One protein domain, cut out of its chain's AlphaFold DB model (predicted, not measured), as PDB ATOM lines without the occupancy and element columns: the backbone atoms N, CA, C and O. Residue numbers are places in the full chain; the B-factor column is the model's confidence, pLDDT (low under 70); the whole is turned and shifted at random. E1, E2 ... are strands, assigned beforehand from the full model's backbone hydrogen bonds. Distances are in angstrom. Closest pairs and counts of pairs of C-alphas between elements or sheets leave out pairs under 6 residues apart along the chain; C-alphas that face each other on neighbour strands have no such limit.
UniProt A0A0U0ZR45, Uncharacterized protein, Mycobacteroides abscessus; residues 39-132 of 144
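This is residues 39 to 132 of the 144 residues of an uncharacterized protein of Mycobacteroides abscessus (UniProt A0A0U0ZR45). Two twisted antiparallel sheets lie face to face as a sandwich, one of five strands, E1, E2, E9, E6 and E5, the other of four, E3, E4, E7 and E8, with their strands running at only 20 degrees to each other. The chain passes back and forth between the two layers, and the long link of residues 54 to 66 wraps round the outside from E2 to E3. The printed part has 94 residues with nine named strands, E1 to E9 in order along the chain, and no named helix; the class is all strand. The whole is compact, with a radius of gyration of the C-alphas of 11.9 A, and spans 36 by 27 by 24 A.

E1 is residues 43 to 46, beginning at C-alpha 43 (212.358, 208.368, 207.190), and E2 is residues 49 to 53. E3 is residues 67 to 70, and E4, residues 79 to 84, measures 16.5 A from first to last C-alpha. E5 is residues 87 to 91, and E6, residues 98 to 104, measures 18.2 A. E7, residues 109 to 114, measures 16.9 A, and E8 is residues 118 to 122. E9, residues 125 to 131, measures 19.4 A and ends at C-alpha 131 (208.062, 195.918, 204.679).

The larger sheet has the order E1, E2, E9, E6, E5 and is strongly twisted, with edge strands E1 and E5. E1 and E2 form a hairpin, with N 44 and O 51 2.9 A apart. E2 and E9 are antiparallel, with N 128 and O 52 at 2.8 A. E9 and E6 have N 127 and O 102 at 2.8 A, and the hairpin E5 and E6 has N 103 and O 88 at 2.8 A. The other sheet, also strongly twisted, has the order E3, E4, E7, E8. Its hairpin E3 and E4 has N 81 and O 67 at 2.8 A, E4 and E7 have N 82 and O 111 at 2.8 A, and the hairpin E7 and E8 has N 122 and O 110 at 2.7 A. Residues 39 to 40 pair in parallel with residues 121 to 122 of E8. The parts of the two sheets that face each other are 9.9 A centre to centre, and their best planes stand 13 degrees apart. Between the sheets, the closest C-alphas of E3 and E6 are those of Ile 69 and Leu 99, 6.6 A apart. E1 and E8 are near each other, while E2 and E7 are apart.

The C-alphas farthest apart are those of Phe 74 and Gly 107, at 37.1 A. The printed part has no cut. The link E2 to E3 is long, with 13 residues. The mean pLDDT of the printed part is 89.4, and residues 72 to 77, in the link from E3 to E4, are under 70.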
ATOM      1  N   ARG A  39     217.403 212.294 198.180       93.50
ATOM      2  CA  ARG A  39     218.229 212.031 199.357       93.50
ATOM      3  C   ARG A  39     217.395 212.071 200.629       93.50
ATOM      4  O   ARG A  39     216.671 213.037 200.860       93.50
ATOM      5  N   ILE A  40     217.567 211.061 201.475       95.44
ATOM      6  CA  ILE A  40     216.879 210.916 202.757       95.44
ATOM      7  C   ILE A  40     217.900 210.735 203.880       95.44
ATOM      8  O   ILE A  40     218.942 210.101 203.704       95.44
ATOM      9  N   ASP A  41     217.616 211.311 205.044       95.81
ATOM     10  CA  ASP A  41     218.469 211.233 206.233       95.81
ATOM     11  C   ASP A  41     217.698 210.911 207.521       95.81
ATOM     12  O   ASP A  41     218.301 210.927 208.600       95.81
ATOM     13  N   ASP A  42     216.407 210.581 207.403       95.81
ATOM     14  CA  ASP A  42     215.541 210.155 208.501       95.81
ATOM     15  C   ASP A  42     214.586 209.021 208.079       95.81
ATOM     16  O   ASP A  42     214.946 207.845 208.182       95.81
ATOM     17  N   VAL A  43     213.396 209.346 207.561       95.25
ATOM     18  CA  VAL A  43     212.358 208.368 207.190       95.25
ATOM     19  C   VAL A  43     211.965 208.523 205.726       95.25
ATOM     20  O   VAL A  43     211.806 209.637 205.234       95.25
ATOM     21  N   ALA A  44     211.780 207.398 205.039       94.00
ATOM     22  CA  ALA A  44     211.316 207.350 203.660       94.00
ATOM     23  C   ALA A  44     210.578 206.042 203.374       94.00
ATOM     24  O   ALA A  44     210.819 205.031 204.033       94.00
ATOM     25  N   ALA A  45     209.711 206.056 202.368       90.75
ATOM     26  CA  ALA A  45     209.019 204.872 201.885       90.75
ATOM     27  C   ALA A  45     209.135 204.777 200.361       90.75
ATOM     28  O   ALA A  45     209.125 205.801 199.678       90.75
ATOM     29  N   GLN A  46     209.237 203.555 199.847       86.12
ATOM     30  CA  GLN A  46     209.264 203.256 198.420       86.12
ATOM     31  C   GLN A  46     208.515 201.947 198.170       86.12
ATOM     32  O   GLN A  46     208.982 200.890 198.587       86.12
ATOM     33  N   GLY A  47     207.360 202.013 197.505       84.12
ATOM     34  CA  GLY A  47     206.529 200.836 197.249       84.12
ATOM     35  C   GLY A  47     206.112 200.140 198.544       84.12
ATOM     36  O   GLY A  47     205.327 200.683 199.314       84.12
ATOM     37  N   ASP A  48     206.651 198.944 198.773       84.00
ATOM     38  CA  ASP A  48     206.438 198.144 199.976       84.00
ATOM     39  C   ASP A  48     207.625 198.181 200.954       84.00
ATOM     40  O   ASP A  48     207.660 197.384 201.888       84.00
ATOM     41  N   VAL A  49     208.580 199.103 200.794       90.00
ATOM     42  CA  VAL A  49     209.734 199.279 201.689       90.00
ATOM     43  C   VAL A  49     209.600 200.554 202.511       90.00
ATOM     44  O   VAL A  49     209.451 201.648 201.976       90.00
ATOM     45  N   LEU A  50     209.765 200.426 203.829       92.38
ATOM     46  CA  LEU A  50     209.948 201.542 204.753       92.38
ATOM     47  C   LEU A  50     211.394 201.575 205.255       92.38
ATOM     48  O   LEU A  50     211.901 200.588 205.797       92.38
ATOM     49  N   ILE A  51     212.026 202.739 205.145       95.06
ATOM     50  CA  ILE A  51     213.323 203.057 205.740       95.06
ATOM     51  C   ILE A  51     213.087 204.056 206.867       95.06
ATOM     52  O   ILE A  51     212.417 205.069 206.686       95.06
ATOM     53  N   SER A  52     213.665 203.793 208.033       96.25
ATOM     54  CA  SER A  52     213.620 204.726 209.161       96.25
ATOM     55  C   SER A  52     214.944 204.748 209.893       96.25
ATOM     56  O   SER A  52     215.518 203.700 210.210       96.25
ATOM     57  N   LYS A  53     215.438 205.945 210.191       96.62
ATOM     58  CA  LYS A  53     216.613 206.115 211.029       96.62
ATOM     59  C   LYS A  53     216.319 205.581 212.414       96.62
ATOM     60  O   LYS A  53     215.267 205.817 213.003       96.62
ATOM     61  N   ALA A  54     217.260 204.812 212.930       91.94
ATOM     62  CA  ALA A  54     217.079 204.092 214.167       91.94
ATOM     63  C   ALA A  54     218.310 204.243 215.046       91.94
ATOM     64  O   ALA A  54     219.448 204.064 214.612       91.94
ATOM     65  N   ASN A  55     218.066 204.472 216.334       90.62
ATOM     66  CA  ASN A  55     219.074 204.255 217.360       90.62
ATOM     67  C   ASN A  55     219.114 202.757 217.713       90.62
ATOM     68  O   ASN A  55     218.649 202.329 218.768       90.62
ATOM     69  N   SER A  56     219.556 201.935 216.758       85.25
ATOM     70  CA  SER A  56     219.660 200.479 216.885       85.25
ATOM     71  C   SER A  56     221.112 200.015 216.842       85.25
ATOM     72  O   SER A  56     222.032 200.786 216.570       85.25
ATOM     73  N   ARG A  57     221.332 198.715 217.086       94.06
ATOM     74  CA  ARG A  57     222.639 198.095 216.853       94.06
ATOM     75  C   ARG A  57     223.062 198.355 215.404       94.06
ATOM     76  O   ARG A  57     222.286 198.072 214.500       94.06
ATOM     77  N   ARG A  58     224.281 198.858 215.204       96.81
ATOM     78  CA  ARG A  58     224.876 199.019 213.870       96.81
ATOM     79  C   ARG A  58     225.039 197.657 213.193       96.81
ATOM     80  O   ARG A  58     225.408 196.684 213.863       96.81
ATOM     81  N   ALA A  59     224.799 197.625 211.889       97.62
ATOM     82  CA  ALA A  59     225.118 196.480 211.052       97.62
ATOM     83  C   ALA A  59     226.635 196.270 210.996       97.62
ATOM     84  O   ALA A  59     227.405 197.226 211.151       97.62
ATOM     85  N   LYS A  60     227.067 195.018 210.835       97.69
ATOM     86  CA  LYS A  60     228.494 194.648 210.859       97.69
ATOM     87  C   LYS A  60     228.946 193.900 209.616       97.69
ATOM     88  O   LYS A  60     230.144 193.861 209.353       97.69
ATOM     89  N   THR A  61     228.021 193.304 208.880       98.12
ATOM     90  CA  THR A  61     228.329 192.595 207.640       98.12
ATOM     91  C   THR A  61     228.558 193.626 206.547       98.12
ATOM     92  O   THR A  61     227.682 194.448 206.292       98.12
ATOM     93  N   ALA A  62     229.753 193.641 205.956       98.06
ATOM     94  CA  ALA A  62     230.088 194.597 204.908       98.06
ATOM     95  C   ALA A  62     229.166 194.395 203.700       98.06
ATOM     96  O   ALA A  62     228.987 193.272 203.234       98.06
ATOM     97  N   LEU A  63     228.593 195.490 203.209       97.75
ATOM     98  CA  LEU A  63     227.825 195.521 201.974       97.75
ATOM     99  C   LEU A  63     228.787 195.943 200.862       97.75
ATOM    100  O   LEU A  63     229.022 197.132 200.674       97.75
ATOM    101  N   THR A  64     229.409 194.971 200.194       95.56
ATOM    102  CA  THR A  64     230.436 195.209 199.158       95.56
ATOM    103  C   THR A  64     229.890 195.171 197.736       95.56
ATOM    104  O   THR A  64     230.557 195.623 196.811       95.56
ATOM    105  N   GLU A  65     228.693 194.624 197.556       94.19
ATOM    106  CA  GLU A  65     228.000 194.512 196.277       94.19
ATOM    107  C   GLU A  65     226.495 194.736 196.481       94.19
ATOM    108  O   GLU A  65     226.028 194.691 197.626       94.19
ATOM    109  N   PRO A  66     225.730 195.009 195.410       94.06
ATOM    110  CA  PRO A  66     224.289 195.155 195.517       94.06
ATOM    111  C   PRO A  66     223.614 193.899 196.067       94.06
ATOM    112  O   PRO A  66     223.928 192.789 195.641       94.06
ATOM    113  N   VAL A  67     222.648 194.076 196.969       92.56
ATOM    114  CA  VAL A  67     221.855 192.963 197.512       92.56
ATOM    115  C   VAL A  67     220.377 193.203 197.295       92.56
ATOM    116  O   VAL A  67     219.881 194.317 197.455       92.56
ATOM    117  N   GLU A  68     219.658 192.140 196.977       90.56
ATOM    118  CA  GLU A  68     218.205 192.139 196.958       90.56
ATOM    119  C   GLU A  68     217.684 191.989 198.392       90.56
ATOM    120  O   GLU A  68     218.049 191.053 199.106       90.56
ATOM    121  N   ILE A  69     216.881 192.952 198.847       88.50
ATOM    122  CA  ILE A  69     216.295 192.952 200.198       88.50
ATOM    123  C   ILE A  69     214.842 192.482 200.222       88.50
ATOM    124  O   ILE A  69     214.342 192.107 201.279       88.50
ATOM    125  N   ILE A  70     214.177 192.495 199.069       83.75
ATOM    126  CA  ILE A  70     212.875 191.873 198.838       83.75
ATOM    127  C   ILE A  70     213.022 191.033 197.581       83.75
ATOM    128  O   ILE A  70     213.334 191.594 196.537       83.75
ATOM    129  N   ASP A  71     212.799 189.725 197.711       71.06
ATOM    130  CA  ASP A  71     212.886 188.760 196.613       71.06
ATOM    131  C   ASP A  71     211.751 188.973 195.588       71.06
ATOM    132  O   ASP A  71     210.584 189.135 195.958       71.06
ATOM    133  N   ALA A  72     212.086 188.933 194.298       58.72
ATOM    134  CA  ALA A  72     211.169 188.958 193.160       58.72
ATOM    135  C   ALA A  72     210.205 187.750 193.067       58.72
ATOM    136  O   ALA A  72     209.282 187.759 192.239       58.72
ATOM    137  N   GLN A  73     210.399 186.682 193.848       47.34
ATOM    138  CA  GLN A  73     209.590 185.463 193.769       47.34
ATOM    139  C   GLN A  73     208.081 185.741 193.911       47.34
ATOM    140  O   GLN A  73     207.624 186.428 194.819       47.34
ATOM    141  N   PHE A  74     207.299 185.149 192.998       44.12
ATOM    142  CA  PHE A  74     205.835 185.270 192.887       44.12
ATOM    143  C   PHE A  74     205.298 186.679 192.578       44.12
ATOM    144  O   PHE A  74     204.195 187.022 192.999       44.12
ATOM    145  N   GLY A  75     206.036 187.473 191.794       52.91
ATOM    146  CA  GLY A  75     205.609 188.828 191.422       52.91
ATOM    147  C   GLY A  75     205.913 189.855 192.509       52.91
ATOM    148  O   GLY A  75     205.186 190.836 192.638       52.91
ATOM    149  N   GLY A  76     206.955 189.602 193.307       57.34
ATOM    150  CA  GLY A  76     207.479 190.571 194.259       57.34
ATOM    151  C   GLY A  76     207.982 191.832 193.555       57.34
ATOM    152  O   GLY A  76     208.298 191.808 192.367       57.34
ATOM    153  N   ASN A  77     208.055 192.924 194.311       67.06
ATOM    154  CA  ASN A  77     208.618 194.204 193.893       67.06
ATOM    155  C   ASN A  77     210.101 194.225 194.305       67.06
ATOM    156  O   ASN A  77     210.393 194.595 195.448       67.06
ATOM    157  N   PRO A  78     211.046 193.761 193.459       83.06
ATOM    158  CA  PRO A  78     212.425 193.558 193.875       83.06
ATOM    159  C   PRO A  78     213.096 194.878 194.214       83.06
ATOM    160  O   PRO A  78     213.309 195.745 193.362       83.06
ATOM    161  N   HIS A  79     213.465 195.006 195.478       88.62
ATOM    162  CA  HIS A  79     214.177 196.157 195.992       88.62
ATOM    163  C   HIS A  79     215.633 195.786 196.217       88.62
ATOM    164  O   HIS A  79     215.934 194.787 196.873       88.62
ATOM    165  N   THR A  80     216.542 196.607 195.697       92.12
ATOM    166  CA  THR A  80     217.983 196.362 195.813       92.12
ATOM    167  C   THR A  80     218.671 197.479 196.584       92.12
ATOM    168  O   THR A  80     218.409 198.657 196.338       92.12
ATOM    169  N   LEU A  81     219.543 197.112 197.524       94.50
ATOM    170  CA  LEU A  81     220.432 198.027 198.235       94.50
ATOM    171  C   LEU A  81     221.804 198.032 197.573       94.50
ATOM    172  O   LEU A  81     222.411 196.976 197.418       94.50
ATOM    173  N   HIS A  82     222.310 199.217 197.246       96.31
ATOM    174  CA  HIS A  82     223.597 199.416 196.584       96.31
ATOM    175  C   HIS A  82     224.513 200.267 197.467       96.31
ATOM    176  O   HIS A  82     224.101 201.352 197.886       96.31
ATOM    177  N   PRO A  83     225.735 199.808 197.771       97.12
ATOM    178  CA  PRO A  83     226.707 200.591 198.526       97.12
ATOM    179  C   PRO A  83     227.474 201.578 197.630       97.12
ATOM    180  O   PRO A  83     227.812 201.262 196.492       97.12
ATOM    181  N   ASP A  84     227.814 202.743 198.177       96.38
ATOM    182  CA  ASP A  84     228.803 203.685 197.641       96.38
ATOM    183  C   ASP A  84     229.708 204.143 198.800       96.38
ATOM    184  O   ASP A  84     229.376 205.034 199.589       96.38
ATOM    185  N   GLY A  85     230.830 203.436 198.965       96.69
ATOM    186  CA  GLY A  85     231.725 203.544 200.120       96.69
ATOM    187  C   GLY A  85     231.410 202.542 201.239       96.69
ATOM    188  O   GLY A  85     230.873 201.459 201.005       96.69
ATOM    189  N   ASP A  86     231.778 202.893 202.475       98.12
ATOM    190  CA  ASP A  86     231.678 202.004 203.640       98.12
ATOM    191  C   ASP A  86     230.227 201.845 204.141       98.12
ATOM    192  O   ASP A  86     229.732 202.603 204.991       98.12
ATOM    193  N   CYS A  87     229.562 200.803 203.644       98.44
ATOM    194  CA  CYS A  87     228.211 200.400 204.025       98.44
ATOM    195  C   CYS A  87     228.178 198.992 204.636       98.44
ATOM    196  O   CYS A  87     228.991 198.125 204.317       98.44
ATOM    197  N   PHE A  88     227.202 198.754 205.513       98.50
ATOM    198  CA  PHE A  88     227.004 197.473 206.190       98.50
ATOM    199  C   PHE A  88     225.525 197.098 206.223       98.50
ATOM    200  O   PHE A  88     224.686 197.951 206.521       98.50
ATOM    201  N   TRP A  89     225.213 195.827 205.983       97.88
ATOM    202  CA  TRP A  89     223.852 195.299 205.940       97.88
ATOM    203  C   TRP A  89     223.746 193.979 206.704       97.88
ATOM    204  O   TRP A  89     224.299 192.969 206.285       97.88
ATOM    205  N   ASP A  90     223.009 193.978 207.814       96.62
ATOM    206  CA  ASP A  90     222.665 192.756 208.548       96.62
ATOM    207  C   ASP A  90     221.198 192.407 208.227       96.62
ATOM    208  O   ASP A  90     220.283 193.077 208.718       96.62
ATOM    209  N   ALA A  91     220.974 191.375 207.404       93.81
ATOM    210  CA  ALA A  91     219.633 190.879 207.078       93.81
ATOM    211  C   ALA A  91     218.974 190.188 208.286       93.81
ATOM    212  O   ALA A  91     219.625 189.440 209.020       93.81
ATOM    213  N   GLU A  92     217.670 190.391 208.472       89.56
ATOM    214  CA  GLU A  92     216.864 189.713 209.492       89.56
ATOM    215  C   GLU A  92     215.976 188.657 208.819       89.56
ATOM    216  O   GLU A  92     214.871 188.926 208.358       89.56
ATOM    217  N   LEU A  93     216.488 187.428 208.724       80.88
ATOM    218  CA  LEU A  93     215.774 186.329 208.075       80.88
ATOM    219  C   LEU A  93     214.597 185.844 208.936       80.88
ATOM    220  O   LEU A  93     214.729 185.657 210.145       80.88
ATOM    221  N   GLY A  94     213.456 185.577 208.297       71.06
ATOM    222  CA  GLY A  94     212.280 184.977 208.942       71.06
ATOM    223  C   GLY A  94     211.353 185.959 209.669       71.06
ATOM    224  O   GLY A  94     210.331 185.531 210.203       71.06
ATOM    225  N   ALA A  95     211.658 187.259 209.672       71.94
ATOM    226  CA  ALA A  95     210.747 188.291 210.154       71.94
ATOM    227  C   ALA A  95     209.944 188.880 208.982       71.94
ATOM    228  O   ALA A  95     210.489 189.569 208.131       71.94
ATOM    229  N   GLU A  96     208.628 188.645 208.949       73.62
ATOM    230  CA  GLU A  96     207.758 189.026 207.817       73.62
ATOM    231  C   GLU A  96     207.844 190.523 207.447       73.62
ATOM    232  O   GLU A  96     207.841 190.879 206.272       73.62
ATOM    233  N   LEU A  97     207.940 191.404 208.451       83.69
ATOM    234  CA  LEU A  97     207.945 192.862 208.261       83.69
ATOM    235  C   LEU A  97     209.314 193.518 208.461       83.69
ATOM    236  O   LEU A  97     209.459 194.697 208.152       83.69
ATOM    237  N   LYS A  98     210.309 192.815 209.003       89.06
ATOM    238  CA  LYS A  98     211.639 193.388 209.254       89.06
ATOM    239  C   LYS A  98     212.621 192.745 208.299       89.06
ATOM    240  O   LYS A  98     212.844 191.548 208.379       89.06
ATOM    241  N   LEU A  99     213.209 193.550 207.425       92.25
ATOM    242  CA  LEU A  99     214.157 193.059 206.429       92.25
ATOM    243  C   LEU A  99     215.585 193.083 206.969       92.25
ATOM    244  O   LEU A  99     216.378 192.196 206.668       92.25
ATOM    245  N   GLY A 100     215.918 194.075 207.798       94.88
ATOM    246  CA  GLY A 100     217.223 194.143 208.440       94.88
ATOM    247  C   GLY A 100     217.635 195.544 208.860       94.88
ATOM    248  O   GLY A 100     216.818 196.466 208.988       94.88
ATOM    249  N   VAL A 101     218.936 195.692 209.093       97.19
ATOM    250  CA  VAL A 101     219.562 196.949 209.498       97.19
ATOM    251  C   VAL A 101     220.631 197.344 208.493       97.19
ATOM    252  O   VAL A 101     221.555 196.580 208.223       97.19
ATOM    253  N   LEU A 102     220.541 198.582 208.010       98.19
ATOM    254  CA  LEU A 102     221.558 199.235 207.196       98.19
ATOM    255  C   LEU A 102     222.370 200.195 208.066       98.19
ATOM    256  O   LEU A 102     221.836 200.923 208.905       98.19
ATOM    257  N   THR A 103     223.680 200.231 207.870       98.62
ATOM    258  CA  THR A 103     224.553 201.258 208.440       98.62
ATOM    259  C   THR A 103     225.416 201.859 207.344       98.62
ATOM    260  O   THR A 103     226.185 201.154 206.701       98.62
ATOM    261  N   VAL A 104     225.315 203.174 207.178       98.44
ATOM    262  CA  VAL A 104     226.086 203.965 206.215       98.44
ATOM    263  C   VAL A 104     227.094 204.800 206.997       98.44
ATOM    264  O   VAL A 104     226.709 205.584 207.874       98.44
ATOM    265  N   ALA A 105     228.388 204.595 206.750       98.19
ATOM    266  CA  ALA A 105     229.439 205.346 207.428       98.19
ATOM    267  C   ALA A 105     229.456 206.823 207.005       98.19
ATOM    268  O   ALA A 105     228.874 207.230 206.001       98.19
ATOM    269  N   LYS A 106     230.153 207.659 207.781       97.31
ATOM    270  CA  LYS A 106     230.372 209.060 207.409       97.31
ATOM    271  C   LYS A 106     231.161 209.118 206.097       97.31
ATOM    272  O   LYS A 106     232.223 208.517 206.009       97.31
ATOM    273  N   GLY A 107     230.665 209.887 205.131       96.19
ATOM    274  CA  GLY A 107     231.285 210.018 203.808       96.19
ATOM    275  C   GLY A 107     230.880 208.929 202.810       96.19
ATOM    276  O   GLY A 107     231.206 209.073 201.641       96.19
ATOM    277  N   ALA A 108     230.144 207.903 203.247       97.31
ATOM    278  CA  ALA A 108     229.530 206.908 202.377       97.31
ATOM    279  C   ALA A 108     228.072 207.274 202.059       97.31
ATOM    280  O   ALA A 108     227.461 208.121 202.725       97.31
ATOM    281  N   ARG A 109     227.511 206.607 201.055       96.25
ATOM    282  CA  ARG A 109     226.109 206.681 200.633       96.25
ATOM    283  C   ARG A 109     225.617 205.260 200.376       96.25
ATOM    284  O   ARG A 109     226.395 204.378 200.035       96.25
ATOM    285  N   ALA A 110     224.325 205.031 200.543       97.38
ATOM    286  CA  ALA A 110     223.689 203.818 200.044       97.38
ATOM    287  C   ALA A 110     222.501 204.204 199.173       97.38
ATOM    288  O   ALA A 110     221.918 205.266 199.374       97.38
ATOM    289  N   PHE A 111     222.126 203.344 198.237       95.31
ATOM    290  CA  PHE A 111     220.978 203.573 197.372       95.31
ATOM    291  C   PHE A 111     219.990 202.424 197.485       95.31
ATOM    292  O   PHE A 111     220.390 201.262 197.472       95.31
ATOM    293  N   LEU A 112     218.707 202.753 197.585       93.75
ATOM    294  CA  LEU A 112     217.621 201.802 197.395       93.75
ATOM    295  C   LEU A 112     217.055 202.018 195.995       93.75
ATOM    296  O   LEU A 112     216.632 203.129 195.692       93.75
ATOM    297  N   PHE A 113     217.009 200.973 195.173       89.50
ATOM    298  CA  PHE A 113     216.419 201.042 193.837       89.50
ATOM    299  C   PHE A 113     215.253 200.071 193.671       89.50
ATOM    300  O   PHE A 113     215.311 198.929 194.134       89.50
ATOM    301  N   HIS A 114     214.224 200.531 192.957       84.12
ATOM    302  CA  HIS A 114     213.144 199.716 192.401       84.12
ATOM    303  C   HIS A 114     212.826 200.202 190.988       84.12
ATOM    304  O   HIS A 114     212.786 201.408 190.741       84.12
ATOM    305  N   ARG A 115     212.549 199.273 190.065       75.75
ATOM    306  CA  ARG A 115     212.318 199.595 188.645       75.75
ATOM    307  C   ARG A 115     211.221 200.645 188.441       75.75
ATOM    308  O   ARG A 115     211.345 201.482 187.558       75.75
ATOM    309  N   GLU A 116     210.167 200.608 189.256       71.75
ATOM    310  CA  GLU A 116     209.006 201.499 189.105       71.75
ATOM    311  C   GLU A 116     209.119 202.812 189.888       71.75
ATOM    312  O   GLU A 116     208.379 203.753 189.615       71.75
ATOM    313  N   HIS A 117     210.007 202.885 190.881       72.38
ATOM    314  CA  HIS A 117     210.075 204.028 191.802       72.38
ATOM    315  C   HIS A 117     211.377 204.825 191.683       72.38
ATOM    316  O   HIS A 117     211.539 205.837 192.361       72.38
ATOM    317  N   GLY A 118     212.293 204.392 190.815       82.56
ATOM    318  CA  GLY A 118     213.600 205.011 190.676       82.56
ATOM    319  C   GLY A 118     214.495 204.671 191.864       82.56
ATOM    320  O   GLY A 118     214.619 203.499 192.236       82.56
ATOM    321  N   GLY A 119     215.154 205.689 192.420       88.06
ATOM    322  CA  GLY A 119     216.135 205.522 193.485       88.06
ATOM    323  C   GLY A 119     215.965 206.480 194.657       88.06
ATOM    324  O   GLY A 119     215.652 207.659 194.481       88.06
ATOM    325  N   LEU A 120     216.278 205.981 195.850       92.50
ATOM    326  CA  LEU A 120     216.489 206.777 197.056       92.50
ATOM    327  C   LEU A 120     217.962 206.730 197.456       92.50
ATOM    328  O   LEU A 120     218.513 205.651 197.656       92.50
ATOM    329  N   GLU A 121     218.583 207.892 197.632       95.38
ATOM    330  CA  GLU A 121     219.885 208.013 198.288       95.38
ATOM    331  C   GLU A 121     219.687 208.074 199.803       95.38
ATOM    332  O   GLU A 121     218.976 208.929 200.321       95.38
ATOM    333  N   ILE A 122     220.386 207.215 200.531       97.38
ATOM    334  CA  ILE A 122     220.358 207.113 201.985       97.38
ATOM    335  C   ILE A 122     221.645 207.728 202.539       97.38
ATOM    336  O   ILE A 122     222.751 207.225 202.318       97.38
ATOM    337  N   ALA A 123     221.498 208.825 203.278       97.88
ATOM    338  CA  ALA A 123     222.605 209.542 203.900       97.88
ATOM    339  C   ALA A 123     223.249 208.743 205.059       97.88
ATOM    340  O   ALA A 123     222.626 207.826 205.605       97.88
ATOM    341  N   PRO A 124     224.460 209.117 205.521       98.31
ATOM    342  CA  PRO A 124     225.115 208.491 206.671       98.31
ATOM    343  C   PRO A 124     224.215 208.336 207.908       98.31
ATOM    344  O   PRO A 124     223.551 209.280 208.343       98.31
ATOM    345  N   GLY A 125     224.223 207.147 208.514       98.00
ATOM    346  CA  GLY A 125     223.340 206.817 209.632       98.00
ATOM    347  C   GLY A 125     223.173 205.318 209.859       98.00
ATOM    348  O   GLY A 125     223.822 204.491 209.225       98.00
ATOM    349  N   THR A 126     222.311 204.960 210.808       98.38
ATOM    350  CA  THR A 126     221.853 203.581 211.026       98.38
ATOM    351  C   THR A 126     220.347 203.555 210.846       98.38
ATOM    352  O   THR A 126     219.651 204.387 211.425       98.38
ATOM    353  N   TYR A 127     219.861 202.624 210.035       98.06
ATOM    354  CA  TYR A 127     218.474 202.570 209.598       98.06
ATOM    355  C   TYR A 127     217.917 201.169 209.785       98.06
ATOM    356  O   TYR A 127     218.591 200.176 209.512       98.06
ATOM    357  N   ARG A 128     216.664 201.097 210.221       96.12
ATOM    358  CA  ARG A 128     215.853 199.888 210.105       96.12
ATOM    359  C   ARG A 128     215.146 199.919 208.765       96.12
ATOM    360  O   ARG A 128     214.576 200.948 208.397       96.12
ATOM    361  N   ILE A 129     215.173 198.782 208.085       94.81
ATOM    362  CA  ILE A 129     214.490 198.584 206.814       94.81
ATOM    363  C   ILE A 129     213.482 197.455 206.997       94.81
ATOM    364  O   ILE A 129     213.798 196.398 207.555       94.81
ATOM    365  N   GLY A 130     212.249 197.701 206.577       92.38
ATOM    366  CA  GLY A 130     211.134 196.781 206.755       92.38
ATOM    367  C   GLY A 130     210.135 196.853 205.613       92.38
ATOM    368  O   GLY A 130     210.214 197.745 204.771       92.38
ATOM    369  N   ARG A 131     209.186 195.916 205.613       89.12
ATOM    370  CA  ARG A 131     208.062 195.918 204.679       89.12
ATOM    371  C   ARG A 131     206.934 196.818 205.172       89.12
ATOM    372  O   ARG A 131     206.680 196.909 206.375       89.12
ATOM    373  N   GLN A 132     206.220 197.427 204.239       82.81
ATOM    374  CA  GLN A 132     204.930 198.055 204.481       82.81
ATOM    375  C   GLN A 132     203.834 197.006 204.306       82.81
ATOM    376  O   GLN A 132     203.875 196.178 203.399       82.81
TER     377      GLN A 132